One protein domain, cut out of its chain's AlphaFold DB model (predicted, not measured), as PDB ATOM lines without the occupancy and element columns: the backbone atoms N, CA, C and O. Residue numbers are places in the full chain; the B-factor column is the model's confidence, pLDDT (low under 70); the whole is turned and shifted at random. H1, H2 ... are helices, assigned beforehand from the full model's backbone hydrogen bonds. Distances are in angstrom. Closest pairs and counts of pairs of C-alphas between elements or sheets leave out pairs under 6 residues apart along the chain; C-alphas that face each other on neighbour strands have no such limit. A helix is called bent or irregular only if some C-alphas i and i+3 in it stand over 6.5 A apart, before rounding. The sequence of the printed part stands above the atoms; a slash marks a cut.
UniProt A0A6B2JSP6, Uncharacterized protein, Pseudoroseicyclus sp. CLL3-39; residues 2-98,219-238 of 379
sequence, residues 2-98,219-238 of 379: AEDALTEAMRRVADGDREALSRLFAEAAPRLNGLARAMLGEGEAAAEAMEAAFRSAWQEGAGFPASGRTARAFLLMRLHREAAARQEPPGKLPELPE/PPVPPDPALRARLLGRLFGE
ATOM      1  N   ALA A   2       3.014  39.942 103.765       80.44
ATOM      2  CA  ALA A   2       3.524  38.766 103.034       80.44
ATOM      3  C   ALA A   2       3.168  38.800 101.532       80.44
ATOM      4  O   ALA A   2       4.023  38.558 100.686       80.44
ATOM      5  N   GLU A   3       1.938  39.199 101.190       87.06
ATOM      6  CA  GLU A   3       1.498  39.259  99.787       87.06
ATOM      7  C   GLU A   3       2.153  40.391  98.984       87.06
ATOM      8  O   GLU A   3       2.523  40.194  97.830       87.06
ATOM      9  N   ASP A   4       2.375  41.553  99.604       86.12
ATOM     10  CA  ASP A   4       3.059  42.681  98.954       86.12
ATOM     11  C   ASP A   4       4.504  42.307  98.589       86.12
ATOM     12  O   ASP A   4       5.004  42.662  97.521       86.12
ATOM     13  N   ALA A   5       5.169  41.539  99.460       89.00
ATOM     14  CA  ALA A   5       6.515  41.033  99.215       89.00
ATOM     15  C   ALA A   5       6.547  40.002  98.076       89.00
ATOM     16  O   ALA A   5       7.456  40.049  97.245       89.00
ATOM     17  N   LEU A   6       5.554  39.105  98.007       91.12
ATOM     18  CA  LEU A   6       5.398  38.162  96.895       91.12
ATOM     19  C   LEU A   6       5.128  38.894  95.578       91.12
ATOM     20  O   LEU A   6       5.763  38.587  94.576       91.12
ATOM     21  N   THR A   7       4.256  39.899  95.598       90.75
ATOM     22  CA  THR A   7       3.919  40.733  94.435       90.75
ATOM     23  C   THR A   7       5.140  41.463  93.887       90.75
ATOM     24  O   THR A   7       5.424  41.387  92.690       90.75
ATOM     25  N   GLU A   8       5.922  42.118  94.748       89.81
ATOM     26  CA  GLU A   8       7.146  42.794  94.304       89.81
ATOM     27  C   GLU A   8       8.207  41.797  93.815       89.81
ATOM     28  O   GLU A   8       8.895  42.058  92.825       89.81
ATOM     29  N   ALA A   9       8.332  40.630  94.458       91.62
ATOM     30  CA  ALA A   9       9.217  39.575  93.975       91.62
ATOM     31  C   ALA A   9       8.785  39.069  92.589       91.62
ATOM     32  O   ALA A   9       9.632  38.941  91.711       91.62
ATOM     33  N   MET A  10       7.485  38.854  92.365       90.19
ATOM     34  CA  MET A  10       6.907  38.433  91.084       90.19
ATOM     35  C   MET A  10       7.206  39.444  89.967       90.19
ATOM     36  O   MET A  10       7.644  39.065  88.882       90.19
ATOM     37  N   ARG A  11       7.051  40.744  90.253       88.56
ATOM     38  CA  ARG A  11       7.352  41.828  89.306       88.56
ATOM     39  C   ARG A  11       8.829  41.847  88.911       88.56
ATOM     40  O   ARG A  11       9.154  41.928  87.736       88.56
ATOM     41  N   ARG A  12       9.735  41.703  89.879       90.44
ATOM     42  CA  ARG A  12      11.182  41.636  89.605       90.44
ATOM     43  C   ARG A  12      11.585  40.352  88.880       90.44
ATOM     44  O   ARG A  12      12.494  40.378  88.056       90.44
ATOM     45  N   VAL A  13      10.916  39.235  89.164       90.12
ATOM     46  CA  VAL A  13      11.092  37.978  88.419       90.12
ATOM     47  C   VAL A  13      10.767  38.177  86.941       90.12
ATOM     48  O   VAL A  13      11.548  37.738  86.100       90.12
ATOM     49  N   ALA A  14       9.686  38.895  86.629       84.69
ATOM     50  CA  ALA A  14       9.330  39.242  85.255       84.69
ATOM     51  C   ALA A  14      10.410  40.074  84.536       84.69
ATOM     52  O   ALA A  14      10.615  39.910  83.336       84.69
ATOM     53  N   ASP A  15      11.142  40.908  85.279       85.50
ATOM     54  CA  ASP A  15      12.276  41.697  84.775       85.50
ATOM     55  C   ASP A  15      13.586  40.879  84.660       85.50
ATOM     56  O   ASP A  15      14.645  41.421  84.329       85.50
ATOM     57  N   GLY A  16      13.554  39.571  84.937       87.31
ATOM     58  CA  GLY A  16      14.717  38.685  84.861       87.31
ATOM     59  C   GLY A  16      15.610  38.690  86.110       87.31
ATOM     60  O   GLY A  16      16.785  38.307  86.044       87.31
ATOM     61  N   ASP A  17      15.095  39.108  87.267       90.88
ATOM     62  CA  ASP A  17      15.852  39.127  88.519       90.88
ATOM     63  C   ASP A  17      15.924  37.737  89.181       90.88
ATOM     64  O   ASP A  17      14.969  37.223  89.776       90.88
ATOM     65  N   ARG A  18      17.114  37.128  89.127       90.81
ATOM     66  CA  ARG A  18      17.385  35.806  89.719       90.81
ATOM     67  C   ARG A  18      17.292  35.793  91.247       90.81
ATOM     68  O   ARG A  18      16.934  34.768  91.829       90.81
ATOM     69  N   GLU A  19      17.649  36.892  91.912       91.12
ATOM     70  CA  GLU A  19      17.566  36.978  93.370       91.12
ATOM     71  C   GLU A  19      16.105  37.084  93.809       91.12
ATOM     72  O   GLU A  19      15.702  36.418  94.766       91.12
ATOM     73  N   ALA A  20      15.297  37.843  93.064       92.38
ATOM     74  CA  ALA A  20      13.857  37.902  93.276       92.38
ATOM     75  C   ALA A  20      13.208  36.520  93.132       92.38
ATOM     76  O   ALA A  20      12.438  36.136  94.009       92.38
ATOM     77  N   LEU A  21      13.599  35.720  92.129       92.38
ATOM     78  CA  LEU A  21      13.102  34.342  91.998       92.38
ATOM     79  C   LEU A  21      13.466  33.489  93.215       92.38
ATOM     80  O   LEU A  21      12.647  32.720  93.715       92.38
ATOM     81  N   SER A  22      14.689  33.631  93.730       91.44
ATOM     82  CA  SER A  22      15.097  32.900  94.927       91.44
ATOM     83  C   SER A  22      14.292  33.299  96.165       91.44
ATOM     84  O   SER A  22      14.059  32.445  97.021       91.44
ATOM     85  N   ARG A  23      13.920  34.577  96.300       92.00
ATOM     86  CA  ARG A  23      13.087  35.066  97.409       92.00
ATOM     87  C   ARG A  23      11.646  34.589  97.260       92.00
ATOM     88  O   ARG A  23      11.091  34.077  98.225       92.00
ATOM     89  N   LEU A  24      11.098  34.669  96.046       93.69
ATOM     90  CA  LEU A  24       9.780  34.140  95.704       93.69
ATOM     91  C   LEU A  24       9.685  32.650  96.055       93.69
ATOM     92  O   LEU A  24       8.744  32.235  96.721       93.69
ATOM     93  N   PHE A  25      10.697  31.860  95.677       94.38
ATOM     94  CA  PHE A  25      10.775  30.446  96.039       94.38
ATOM     95  C   PHE A  25      10.802  30.247  97.558       94.38
ATOM     96  O   PHE A  25      10.037  29.446  98.075       94.38
ATOM     97  N   ALA A  26      11.668  30.959  98.283       92.69
ATOM     98  CA  ALA A  26      11.795  30.783  99.731       92.69
ATOM     99  C   ALA A  26      10.481  31.063 100.484       92.69
ATOM    100  O   ALA A  26      10.161  30.335 101.420       92.69
ATOM    101  N   GLU A  27       9.730  32.076 100.050       94.31
ATOM    102  CA  GLU A  27       8.478  32.490 100.685       94.31
ATOM    103  C   GLU A  27       7.295  31.594 100.285       94.31
ATOM    104  O   GLU A  27       6.535  31.137 101.136       94.31
ATOM    105  N   ALA A  28       7.134  31.304  98.990       95.31
ATOM    106  CA  ALA A  28       5.951  30.611  98.481       95.31
ATOM    107  C   ALA A  28       6.062  29.077  98.529       95.31
ATOM    108  O   ALA A  28       5.046  28.381  98.630       95.31
ATOM    109  N   ALA A  29       7.276  28.518  98.459       96.06
ATOM    110  CA  ALA A  29       7.453  27.079  98.277       96.06
ATOM    111  C   ALA A  29       6.859  26.203  99.395       96.06
ATOM    112  O   ALA A  29       6.327  25.153  99.043       96.06
ATOM    113  N   PRO A  30       6.875  26.575 100.695       96.81
ATOM    114  CA  PRO A  30       6.257  25.743 101.727       96.81
ATOM    115  C   PRO A  30       4.760  25.513 101.503       96.81
ATOM    116  O   PRO A  30       4.258  24.405 101.697       96.81
ATOM    117  N   ARG A  31       4.039  26.549 101.062       96.31
ATOM    118  CA  ARG A  31       2.605  26.449 100.788       96.31
ATOM    119  C   ARG A  31       2.331  25.670  99.503       96.31
ATOM    120  O   ARG A  31       1.487  24.781  99.510       96.31
ATOM    121  N   LEU A  32       3.082  25.954  98.437       97.75
ATOM    122  CA  LEU A  32       2.980  25.208  97.179       97.75
ATOM    123  C   LEU A  32       3.269  23.716  97.394       97.75
ATOM    124  O   LEU A  32       2.535  22.868  96.912       97.75
ATOM    125  N   ASN A  33       4.299  23.375  98.162       97.62
ATOM    126  CA  ASN A  33       4.633  21.980  98.436       97.62
ATOM    127  C   ASN A  33       3.569  21.278  99.294       97.62
ATOM    128  O   ASN A  33       3.306  20.099  99.083       97.62
ATOM    129  N   GLY A  34       2.932  21.992 100.232       96.88
ATOM    130  CA  GLY A  34       1.775  21.477 100.972       96.88
ATOM    131  C   GLY A  34       0.632  21.071 100.037       96.88
ATOM    132  O   GLY A  34       0.146  19.943 100.122       96.88
ATOM    133  N   LEU A  35       0.279  21.940  99.082       97.62
ATOM    134  CA  LEU A  35      -0.723  21.635  98.053       97.62
ATOM    135  C   LEU A  35      -0.279  20.485  97.138       97.62
ATOM    136  O   LEU A  35      -1.015  19.518  96.971       97.62
ATOM    137  N   ALA A  36       0.942  20.539  96.600       97.06
ATOM    138  CA  ALA A  36       1.464  19.514  95.697       97.06
ATOM    139  C   ALA A  36       1.428  18.119  96.337       97.06
ATOM    140  O   ALA A  36       1.033  17.148  95.696       97.06
ATOM    141  N   ARG A  37       1.788  18.027  97.622       95.19
ATOM    142  CA  ARG A  37       1.741  16.776  98.381       95.19
ATOM    143  C   ARG A  37       0.329  16.308  98.701       95.19
ATOM    144  O   ARG A  37       0.109  15.103  98.741       95.19
ATOM    145  N   ALA A  38      -0.609  17.224  98.936       94.75
ATOM    146  CA  ALA A  38      -2.010  16.858  99.114       94.75
ATOM    147  C   ALA A  38      -2.588  16.247  97.827       94.75
ATOM    148  O   ALA A  38      -3.272  15.232  97.893       94.75
ATOM    149  N   MET A  39      -2.256  16.818  96.663       95.25
ATOM    150  CA  MET A  39      -2.789  16.372  95.370       95.25
ATOM    151  C   MET A  39      -2.092  15.118  94.818       95.25
ATOM    152  O   MET A  39      -2.755  14.239  94.270       95.25
ATOM    153  N   LEU A  40      -0.760  15.037  94.933       94.44
ATOM    154  CA  LEU A  40       0.075  14.035  94.248       94.44
ATOM    155  C   LEU A  40       0.826  13.086  95.193       94.44
ATOM    156  O   LEU A  40       1.516  12.178  94.731       94.44
ATOM    157  N   GLY A  41       0.729  13.287  96.507       92.50
ATOM    158  CA  GLY A  41       1.530  12.555  97.486       92.50
ATOM    159  C   GLY A  41       2.999  12.998  97.527       92.50
ATOM    160  O   GLY A  41       3.379  14.076  97.068       92.50
ATOM    161  N   GLU A  42       3.850  12.173  98.135       90.00
ATOM    162  CA  GLU A  42       5.295  12.419  98.181       90.00
ATOM    163  C   GLU A  42       5.986  11.902  96.913       90.00
ATOM    164  O   GLU A  42       5.689  10.808  96.439       90.00
ATOM    165  N   GLY A  43       6.966  12.652  96.399       89.94
ATOM    166  CA  GLY A  43       7.851  12.178  95.335       89.94
ATOM    167  C   GLY A  43       8.066  13.176  94.203       89.94
ATOM    168  O   GLY A  43       7.853  14.381  94.345       89.94
ATOM    169  N   GLU A  44       8.521  12.650  93.065       91.94
ATOM    170  CA  GLU A  44       8.976  13.454  91.928       91.94
ATOM    171  C   GLU A  44       7.832  14.207  91.237       91.94
ATOM    172  O   GLU A  44       8.029  15.347  90.835       91.94
ATOM    173  N   ALA A  45       6.624  13.637  91.173       93.62
ATOM    174  CA  ALA A  45       5.476  14.300  90.549       93.62
ATOM    175  C   ALA A  45       5.126  15.634  91.240       93.62
ATOM    176  O   ALA A  45       4.919  16.647  90.570       93.62
ATOM    177  N   ALA A  46       5.132  15.662  92.579       95.25
ATOM    178  CA  ALA A  46       4.921  16.885  93.354       95.25
ATOM    179  C   ALA A  46       6.036  17.915  93.104       95.25
ATOM    180  O   ALA A  46       5.767  19.098  92.889       95.25
ATOM    181  N   ALA A  47       7.291  17.459  93.073       94.44
ATOM    182  CA  ALA A  47       8.448  18.302  92.790       94.44
ATOM    183  C   ALA A  47       8.403  18.909  91.373       94.44
ATOM    184  O   ALA A  47       8.682  20.096  91.197       94.44
ATOM    185  N   GLU A  48       8.016  18.129  90.365       94.38
ATOM    186  CA  GLU A  48       7.861  18.600  88.987       94.38
ATOM    187  C   GLU A  48       6.760  19.655  88.854       94.38
ATOM    188  O   GLU A  48       6.973  20.670  88.186       94.38
ATOM    189  N   ALA A  49       5.614  19.455  89.514       96.31
ATOM    190  CA  ALA A  49       4.524  20.427  89.517       96.31
ATOM    191  C   ALA A  49       4.978  21.767  90.127       96.31
ATOM    192  O   ALA A  49       4.727  22.834  89.560       96.31
ATOM    193  N   MET A  50       5.737  21.729  91.229       96.75
ATOM    194  CA  MET A  50       6.341  22.933  91.811       96.75
ATOM    195  C   MET A  50       7.309  23.626  90.849       96.75
ATOM    196  O   MET A  50       7.282  24.848  90.706       96.75
ATOM    197  N   GLU A  51       8.178  22.872  90.177       95.25
ATOM    198  CA  GLU A  51       9.127  23.448  89.221       95.25
ATOM    199  C   GLU A  51       8.443  24.059  88.007       95.25
ATOM    200  O   GLU A  51       8.914  25.076  87.499       95.25
ATOM    201  N   ALA A  52       7.348  23.460  87.542       94.19
ATOM    202  CA  ALA A  52       6.523  24.023  86.487       94.19
ATOM    203  C   ALA A  52       5.882  25.344  86.941       94.19
ATOM    204  O   ALA A  52       5.998  26.338  86.224       94.19
ATOM    205  N   ALA A  53       5.335  25.409  88.162       95.06
ATOM    206  CA  ALA A  53       4.768  26.638  88.718       95.06
ATOM    207  C   ALA A  53       5.785  27.792  88.774       95.06
ATOM    208  O   ALA A  53       5.526  28.886  88.267       95.06
ATOM    209  N   PHE A  54       6.986  27.548  89.310       94.94
ATOM    210  CA  PHE A  54       8.034  28.576  89.362       94.94
ATOM    211  C   PHE A  54       8.641  28.902  87.991       94.94
ATOM    212  O   PHE A  54       9.060  30.037  87.760       94.94
ATOM    213  N   ARG A  55       8.685  27.942  87.062       93.00
ATOM    214  CA  ARG A  55       9.105  28.200  85.678       93.00
ATOM    215  C   ARG A  55       8.124  29.125  84.970       93.00
ATOM    216  O   ARG A  55       8.569  30.060  84.314       93.00
ATOM    217  N   SER A  56       6.824  28.905  85.125       90.25
ATOM    218  CA  SER A  56       5.812  29.809  84.577       90.25
ATOM    219  C   SER A  56       5.869  31.180  85.231       90.25
ATOM    220  O   SER A  56       5.787  32.172  84.523       90.25
ATOM    221  N   ALA A  57       6.124  31.272  86.539       91.38
ATOM    222  CA  ALA A  57       6.377  32.569  87.167       91.38
ATOM    223  C   ALA A  57       7.554  33.315  86.511       91.38
ATOM    224  O   ALA A  57       7.469  34.517  86.292       91.38
ATOM    225  N   TRP A  58       8.622  32.605  86.134       91.81
ATOM    226  CA  TRP A  58       9.754  33.186  85.404       91.81
ATOM    227  C   TRP A  58       9.423  33.579  83.953       91.81
ATOM    228  O   TRP A  58       9.872  34.619  83.485       91.81
ATOM    229  N   GLN A  59       8.670  32.752  83.222       87.50
ATOM    230  CA  GLN A  59       8.411  32.944  81.787       87.50
ATOM    231  C   GLN A  59       7.237  33.885  81.495       87.50
ATOM    232  O   GLN A  59       7.281  34.659  80.544       87.50
ATOM    233  N   GLU A  60       6.188  33.799  82.305       83.25
ATOM    234  CA  GLU A  60       4.885  34.437  82.092       83.25
ATOM    235  C   GLU A  60       4.591  35.505  83.161       83.25
ATOM    236  O   GLU A  60       3.614  36.243  83.046       83.25
ATOM    237  N   GLY A  61       5.443  35.643  84.187       77.38
ATOM    238  CA  GLY A  61       5.228  36.560  85.313       77.38
ATOM    239  C   GLY A  61       5.075  38.032  84.923       77.38
ATOM    240  O   GLY A  61       4.506  38.804  85.687       77.38
ATOM    241  N   ALA A  62       5.506  38.430  83.723       74.81
ATOM    242  CA  ALA A  62       5.274  39.775  83.192       74.81
ATOM    243  C   ALA A  62       3.786  40.094  82.969       74.81
ATOM    244  O   ALA A  62       3.399  41.258  83.051       74.81
ATOM    245  N   GLY A  63       2.950  39.080  82.715       71.69
ATOM    246  CA  GLY A  63       1.503  39.239  82.543       71.69
ATOM    247  C   GLY A  63       0.722  39.305  83.859       71.69
ATOM    248  O   GLY A  63      -0.421  39.752  83.872       71.69
ATOM    249  N   PHE A  64       1.337  38.915  84.979       76.12
ATOM    250  CA  PHE A  64       0.680  38.863  86.285       76.12
ATOM    251  C   PHE A  64       0.054  40.205  86.729       76.12
ATOM    252  O   PHE A  64      -1.117  40.189  87.115       76.12
ATOM    253  N   PRO A  65       0.734  41.371  86.628       63.25
ATOM    254  CA  PRO A  65       0.170  42.648  87.074       63.25
ATOM    255  C   PRO A  65      -1.126  43.051  86.354       63.25
ATOM    256  O   PRO A  65      -1.901  43.828  86.901       63.25
ATOM    257  N   ALA A  66      -1.365  42.533  85.144       69.50
ATOM    258  CA  ALA A  66      -2.567  42.821  84.363       69.50
ATOM    259  C   ALA A  66      -3.775  41.955  84.763       69.50
ATOM    260  O   ALA A  66      -4.898  42.304  84.420       69.50
ATOM    261  N   SER A  67      -3.561  40.854  85.492       70.69
ATOM    262  CA  SER A  67      -4.617  39.888  85.838       70.69
ATOM    263  C   SER A  67      -5.504  40.299  87.018       70.69
ATOM    264  O   SER A  67      -6.514  39.653  87.263       70.69
ATOM    265  N   GLY A  68      -5.109  41.304  87.808       77.06
ATOM    266  CA  GLY A  68      -5.818  41.692  89.037       77.06
ATOM    267  C   GLY A  68      -5.723  40.686  90.199       77.06
ATOM    268  O   GLY A  68      -6.222  40.966  91.286       77.06
ATOM    269  N   ARG A  69      -5.058  39.539  90.007       84.88
ATOM    270  CA  ARG A  69      -4.911  38.473  91.013       84.88
ATOM    271  C   ARG A  69      -3.701  38.700  91.914       84.88
ATOM    272  O   ARG A  69      -2.823  39.505  91.619       84.88
ATOM    273  N   THR A  70      -3.635  37.960  93.018       89.69
ATOM    274  CA  THR A  70      -2.480  37.974  93.930       89.69
ATOM    275  C   THR A  70      -1.359  37.064  93.417       89.69
ATOM    276  O   THR A  70      -1.612  36.083  92.708       89.69
ATOM    277  N   ALA A  71      -0.101  37.364  93.756       91.00
ATOM    278  CA  ALA A  71       1.047  36.590  93.277       91.00
ATOM    279  C   ALA A  71       0.991  35.152  93.806       91.00
ATOM    280  O   ALA A  71       1.363  34.201  93.113       91.00
ATOM    281  N   ARG A  72       0.460  34.979  95.021       91.94
ATOM    282  CA  ARG A  72       0.163  33.661  95.577       91.94
ATOM    283  C   ARG A  72      -0.887  32.907  94.769       91.94
ATOM    284  O   ARG A  72      -0.637  31.748  94.444       91.94
ATOM    285  N   ALA A  73      -2.020  33.534  94.442       91.62
ATOM    286  CA  ALA A  73      -3.071  32.892  93.654       91.62
ATOM    287  C   ALA A  73      -2.527  32.434  92.295       91.62
ATOM    288  O   ALA A  73      -2.708  31.279  91.931       91.62
ATOM    289  N   PHE A  74      -1.741  33.275  91.610       92.44
ATOM    290  CA  PHE A  74      -1.082  32.899  90.355       92.44
ATOM    291  C   PHE A  74      -0.247  31.612  90.490       92.44
ATOM    292  O   PHE A  74      -0.378  30.682  89.691       92.44
ATOM    293  N   LEU A  75       0.610  31.542  91.513       95.44
ATOM    294  CA  LEU A  75       1.477  30.385  91.744       95.44
ATOM    295  C   LEU A  75       0.682  29.121  92.103       95.44
ATOM    296  O   LEU A  75       1.013  28.039  91.618       95.44
ATOM    297  N   LEU A  76      -0.354  29.254  92.936       96.38
ATOM    298  CA  LEU A  76      -1.214  28.141  93.341       96.38
ATOM    299  C   LEU A  76      -2.054  27.619  92.175       96.38
ATOM    300  O   LEU A  76      -2.102  26.411  91.984       96.38
ATOM    301  N   MET A  77      -2.640  28.502  91.362       94.75
ATOM    302  CA  MET A  77      -3.377  28.123  90.150       94.75
ATOM    303  C   MET A  77      -2.475  27.357  89.184       94.75
ATOM    304  O   MET A  77      -2.852  26.302  88.676       94.75
ATOM    305  N   ARG A  78      -1.250  27.850  88.948       94.44
ATOM    306  CA  ARG A  78      -0.321  27.165  88.049       94.44
ATOM    307  C   ARG A  78       0.092  25.800  88.586       94.44
ATOM    308  O   ARG A  78       0.139  24.841  87.821       94.44
ATOM    309  N   LEU A  79       0.382  25.711  89.882       97.38
ATOM    310  CA  LEU A  79       0.692  24.440  90.525       97.38
ATOM    311  C   LEU A  79      -0.482  23.461  90.420       97.38
ATOM    312  O   LEU A  79      -0.267  22.312  90.046       97.38
ATOM    313  N   HIS A  80      -1.693  23.917  90.744       97.00
ATOM    314  CA  HIS A  80      -2.911  23.111  90.703       97.00
ATOM    315  C   HIS A  80      -3.141  22.550  89.304       97.00
ATOM    316  O   HIS A  80      -3.248  21.339  89.166       97.00
ATOM    317  N   ARG A  81      -3.070  23.383  88.259       94.56
ATOM    318  CA  ARG A  81      -3.200  22.935  86.864       94.56
ATOM    319  C   ARG A  81      -2.196  21.839  86.503       94.56
ATOM    320  O   ARG A  81      -2.552  20.840  85.884       94.56
ATOM    321  N   GLU A  82      -0.931  22.020  86.877       95.50
ATOM    322  CA  GLU A  82       0.122  21.033  86.616       95.50
ATOM    323  C   GLU A  82      -0.095  19.739  87.415       95.50
ATOM    324  O   GLU A  82       0.181  18.648  86.910       95.50
ATOM    325  N   ALA A  83      -0.597  19.840  88.643       95.75
ATOM    326  CA  ALA A  83      -0.902  18.685  89.472       95.75
ATOM    327  C   ALA A  83      -2.143  17.928  88.979       95.75
ATOM    328  O   ALA A  83      -2.070  16.717  88.799       95.75
ATOM    329  N   ALA A  84      -3.235  18.628  88.673       93.38
ATOM    330  CA  ALA A  84      -4.474  18.059  88.150       93.38
ATOM    331  C   ALA A  84      -4.236  17.281  86.846       93.38
ATOM    332  O   ALA A  84      -4.727  16.168  86.694       93.38
ATOM    333  N   ALA A  85      -3.378  17.787  85.950       92.12
ATOM    334  CA  ALA A  85      -3.003  17.090  84.714       92.12
ATOM    335  C   ALA A  85      -2.274  15.745  84.929       92.12
ATOM    336  O   ALA A  85      -2.133  14.960  83.992       92.12
ATOM    337  N   ARG A  86      -1.764  15.491  86.139       90.31
ATOM    338  CA  ARG A  86      -1.047  14.267  86.533       90.31
ATOM    339  C   ARG A  86      -1.847  13.411  87.515       90.31
ATOM    340  O   ARG A  86      -1.380  12.339  87.895       90.31
ATOM    341  N   GLN A  87      -2.994  13.904  87.971       87.19
ATOM    342  CA  GLN A  87      -3.781  13.275  89.014       87.19
ATOM    343  C   GLN A  87      -4.645  12.162  88.420       87.19
ATOM    344  O   GLN A  87      -5.271  12.326  87.374       87.19
ATOM    345  N   GLU A  88      -4.684  11.021  89.101       84.00
ATOM    346  CA  GLU A  88      -5.648   9.965  88.805       84.00
ATOM    347  C   GLU A  88      -6.869  10.107  89.724       84.00
ATOM    348  O   GLU A  88      -6.705  10.484  90.890       84.00
ATOM    349  N   PRO A  89      -8.084   9.766  89.250       79.69
ATOM    350  CA  PRO A  89      -9.275   9.789  90.086       79.69
ATOM    351  C   PRO A  89      -9.091   8.936  91.354       79.69
ATOM    352  O   PRO A  89      -8.684   7.770  91.270       79.69
ATOM    353  N   PRO A  90      -9.412   9.467  92.543       81.44
ATOM    354  CA  PRO A  90      -9.087   8.812  93.796       81.44
ATOM    355  C   PRO A  90     -10.007   7.612  94.039       81.44
ATOM    356  O   PRO A  90     -11.236   7.722  94.059       81.44
ATOM    357  N   GLY A  91      -9.415   6.447  94.320       83.75
ATOM    358  CA  GLY A  91     -10.177   5.262  94.739       83.75
ATOM    359  C   GLY A  91     -10.868   5.450  96.098       83.75
ATOM    360  O   GLY A  91     -11.986   4.973  96.311       83.75
ATOM    361  N   LYS A  92     -10.226   6.184  97.014       89.25
ATOM    362  CA  LYS A  92     -10.779   6.649  98.292       89.25
ATOM    363  C   LYS A  92     -10.404   8.117  98.471       89.25
ATOM    364  O   LYS A  92      -9.250   8.468  98.238       89.25
ATOM    365  N   LEU A  93     -11.359   8.932  98.909       91.44
ATOM    366  CA  LEU A  93     -11.113  10.338  99.206       91.44
ATOM    367  C   LEU A  93     -10.324  10.482 100.518       91.44
ATOM    368  O   LEU A  93     -10.686   9.844 101.514       91.44
ATOM    369  N   PRO A  94      -9.222  11.252 100.521       90.56
ATOM    370  CA  PRO A  94      -8.519  11.606 101.747       90.56
ATOM    371  C   PRO A  94      -9.383  12.466 102.676       90.56
ATOM    372  O   PRO A  94     -10.253  13.210 102.226       90.56
ATOM    373  N   GLU A  95      -9.102  12.389 103.976       90.19
ATOM    374  CA  GLU A  95      -9.670  13.316 104.957       90.19
ATOM    375  C   GLU A  95      -9.070  14.714 104.767       90.19
ATOM    376  O   GLU A  95      -7.871  14.862 104.503       90.19
ATOM    377  N   LEU A  96      -9.913  15.736 104.901       92.62
ATOM    378  CA  LEU A  96      -9.525  17.136 104.783       92.62
ATOM    379  C   LEU A  96      -9.368  17.769 106.168       92.62
ATOM    380  O   LEU A  96     -10.116  17.417 107.079       92.62
ATOM    381  N   PRO A  97      -8.436  18.723 106.343       94.62
ATOM    382  CA  PRO A  97      -8.431  19.555 107.538       94.62
ATOM    383  C   PRO A  97      -9.695  20.418 107.593       94.62
ATOM    384  O   PRO A  97     -10.249  20.796 106.551       94.62
ATOM    385  N   GLU A  98     -10.107  20.777 108.806       94.50
ATOM    386  CA  GLU A  98     -11.196  21.728 109.036       94.50
ATOM    387  C   GLU A  98     -10.952  23.041 108.271       94.50
ATOM    388  O   GLU A  98      -9.810  23.517 108.238       94.50
ATOM    389  N   PRO A 219      -1.333  22.297 105.725       94.06
ATOM    390  CA  PRO A 219      -0.122  22.611 106.463       94.06
ATOM    391  C   PRO A 219       1.005  22.985 105.485       94.06
ATOM    392  O   PRO A 219       1.238  22.262 104.511       94.06
ATOM    393  N   PRO A 220       1.743  24.085 105.724       95.56
ATOM    394  CA  PRO A 220       2.910  24.402 104.916       95.56
ATOM    395  C   PRO A 220       3.994  23.348 105.159       95.56
ATOM    396  O   PRO A 220       4.358  23.063 106.302       95.56
ATOM    397  N   VAL A 221       4.539  22.790 104.082       96.31
ATOM    398  CA  VAL A 221       5.566  21.747 104.145       96.31
ATOM    399  C   VAL A 221       6.820  22.249 103.443       96.31
ATOM    400  O   VAL A 221       6.755  22.526 102.250       96.31
ATOM    401  N   PRO A 222       7.987  22.344 104.099       95.12
ATOM    402  CA  PRO A 222       9.206  22.752 103.407       95.12
ATOM    403  C   PRO A 222       9.529  21.775 102.256       95.12
ATOM    404  O   PRO A 222       9.440  20.561 102.457       95.12
ATOM    405  N   PRO A 223       9.872  22.264 101.050       94.44
ATOM    406  CA  PRO A 223      10.268  21.399  99.939       94.44
ATOM    407  C   PRO A 223      11.642  20.764 100.181       94.44
ATOM    408  O   PRO A 223      12.417  21.230 101.021       94.44
ATOM    409  N   ASP A 224      11.980  19.748  99.384       91.56
ATOM    410  CA  ASP A 224      13.341  19.205  99.338       91.56
ATOM    411  C   ASP A 224      14.347  20.332  98.999       91.56
ATOM    412  O   ASP A 224      14.169  21.030  97.991       91.56
ATOM    413  N   PRO A 225      15.417  20.535  99.791       86.94
ATOM    414  CA  PRO A 225      16.462  21.511  99.484       86.94
ATOM    415  C   PRO A 225      17.068  21.367  98.078       86.94
ATOM    416  O   PRO A 225      17.472  22.369  97.475       86.94
ATOM    417  N   ALA A 226      17.116  20.148  97.533       90.81
ATOM    418  CA  ALA A 226      17.597  19.871  96.185       90.81
ATOM    419  C   ALA A 226      16.687  20.468  95.101       90.81
ATOM    420  O   ALA A 226      17.192  20.866  94.049       90.81
ATOM    421  N   LEU A 227      15.382  20.617  95.364       92.88
ATOM    422  CA  LEU A 227      14.412  21.183  94.421       92.88
ATOM    423  C   LEU A 227      14.814  22.588  93.981       92.88
ATOM    424  O   LEU A 227      14.819  22.903  92.794       92.88
ATOM    425  N   ARG A 228      15.217  23.429  94.940       90.88
ATOM    426  CA  ARG A 228      15.670  24.794  94.650       90.88
ATOM    427  C   ARG A 228      16.910  24.785  93.764       90.88
ATOM    428  O   ARG A 228      16.973  25.528  92.789       90.88
ATOM    429  N   ALA A 229      17.903  23.967  94.109       88.56
ATOM    430  CA  ALA A 229      19.137  23.871  93.335       88.56
ATOM    431  C   ALA A 229      18.860  23.382  91.904       88.56
ATOM    432  O   ALA A 229      19.417  23.925  90.951       88.56
ATOM    433  N   ARG A 230      17.951  22.414  91.757       91.31
ATOM    434  CA  ARG A 230      17.512  21.858  90.477       91.31
ATOM    435  C   ARG A 230      16.761  22.886  89.631       91.31
ATOM    436  O   ARG A 230      17.139  23.098  88.482       91.31
ATOM    437  N   LEU A 231      15.781  23.584  90.207       91.69
ATOM    438  CA  LEU A 231      15.041  24.668  89.557       91.69
ATOM    439  C   LEU A 231      15.984  25.763  89.044       91.69
ATOM    440  O   LEU A 231      15.966  26.089  87.858       91.69
ATOM    441  N   LEU A 232      16.839  26.297  89.923       88.56
ATOM    442  CA  LEU A 232      17.785  27.357  89.567       88.56
ATOM    443  C   LEU A 232      18.806  26.873  88.530       88.56
ATOM    444  O   LEU A 232      19.127  27.607  87.601       88.56
ATOM    445  N   GLY A 233      19.291  25.636  88.655       88.62
ATOM    446  CA  GLY A 233      20.204  25.027  87.692       88.62
ATOM    447  C   GLY A 233      19.579  24.817  86.312       88.62
ATOM    448  O   GLY A 233      20.270  24.972  85.313       88.62
ATOM    449  N   ARG A 234      18.279  24.513  86.226       88.88
ATOM    450  CA  ARG A 234      17.575  24.382  84.940       88.88
ATOM    451  C   ARG A 234      17.232  25.726  84.311       88.88
ATOM    452  O   ARG A 234      17.372  25.866  83.102       88.88
ATOM    453  N   LEU A 235      16.783  26.699  85.106       87.56
ATOM    454  CA  LEU A 235      16.433  28.029  84.600       87.56
ATOM    455  C   LEU A 235      17.670  28.845  84.205       87.56
ATOM    456  O   LEU A 235      17.607  29.629  83.262       87.56
ATOM    457  N   PHE A 236      18.787  28.665  84.915       85.50
ATOM    458  CA  PHE A 236      19.983  29.508  84.785       85.50
ATOM    459  C   PHE A 236      21.269  28.736  84.463       85.50
ATOM    460  O   PHE A 236      22.357  29.283  84.651       85.50
ATOM    461  N   GLY A 237      21.158  27.473  84.042       68.56
ATOM    462  CA  GLY A 237      22.275  26.553  83.811       68.56
ATOM    463  C   GLY A 237      23.498  27.209  83.164       68.56
ATOM    464  O   GLY A 237      23.391  27.855  82.129       68.56
ATOM    465  N   GLU A 238      24.640  27.061  83.844       47.88
ATOM    466  CA  GLU A 238      25.948  27.671  83.574       47.88
ATOM    467  C   GLU A 238      25.947  29.073  82.948       47.88
ATOM    468  O   GLU A 238      26.585  29.316  81.928       47.88
TER     469      GLU A 238
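Overview. This is residues 2 to 98 and 219 to 238 of the 379 residues of an uncharacterized protein of Pseudoroseicyclus sp. CLL3-39 (UniProt A0A6B2JSP6). A long, kinked helix, H3, is the core, with H4 folded back beside it and H5 packed on residues 47 to 55. The bent helix H2 packs one arm, H2b, on H3 and H4, while its other arm, H2a, pairs with H1, which packs across residues 57 to 65 of H3. The printed part has 117 residues with five named helices, H1 to H5 in order, and no named strand: all helix, mostly crossed. It is compact, with a radius of gyration of the C-alphas of 14.2 A and spans of 44 by 35 by 23 A.

Along the chain. H1 is residues 2 to 14, from C-alpha 2 at (3.524, 38.766, 103.034), 18.7 A long. H2, residues 18 to 40, was assigned as one helix by its hydrogen bonds but is bent, C-alphas 27 and 30 being 7.2 A apart; its arms are H2a, residues 18 to 27, and H2b, residues 30 to 40. H3, residues 44 to 66, spans 32.4 A and is irregular, with C-alphas 59 and 62 7.6 A apart and a kink of 70 degrees near residue 60. H4 is residues 71 to 84, 20.0 A; H5 is residues 225 to 236, ending at (19.983, 29.508, 84.785).

Arrangement. The hub, H3, forms a hairpin with H4, closest at C-alphas 53 and 79, 5.0 A. Residues 46 to 50 of H3 touch H2b, C-alphas 36 and 46 being closest at 4.9 A. H1 and H2a form a hairpin at 29 degrees. Every O i to N i+4 pair is within hydrogen-bond range in H1, H2a, H2b and H4, but 14 of 19 in H3 and 7 of 8 in H5.

Size, cuts and confidence. Residues 99 to 218 are not printed; C-alphas 98 and 219 are 11.4 A apart. Residues 65 to 66 and 237 to 238 have pLDDT under 70.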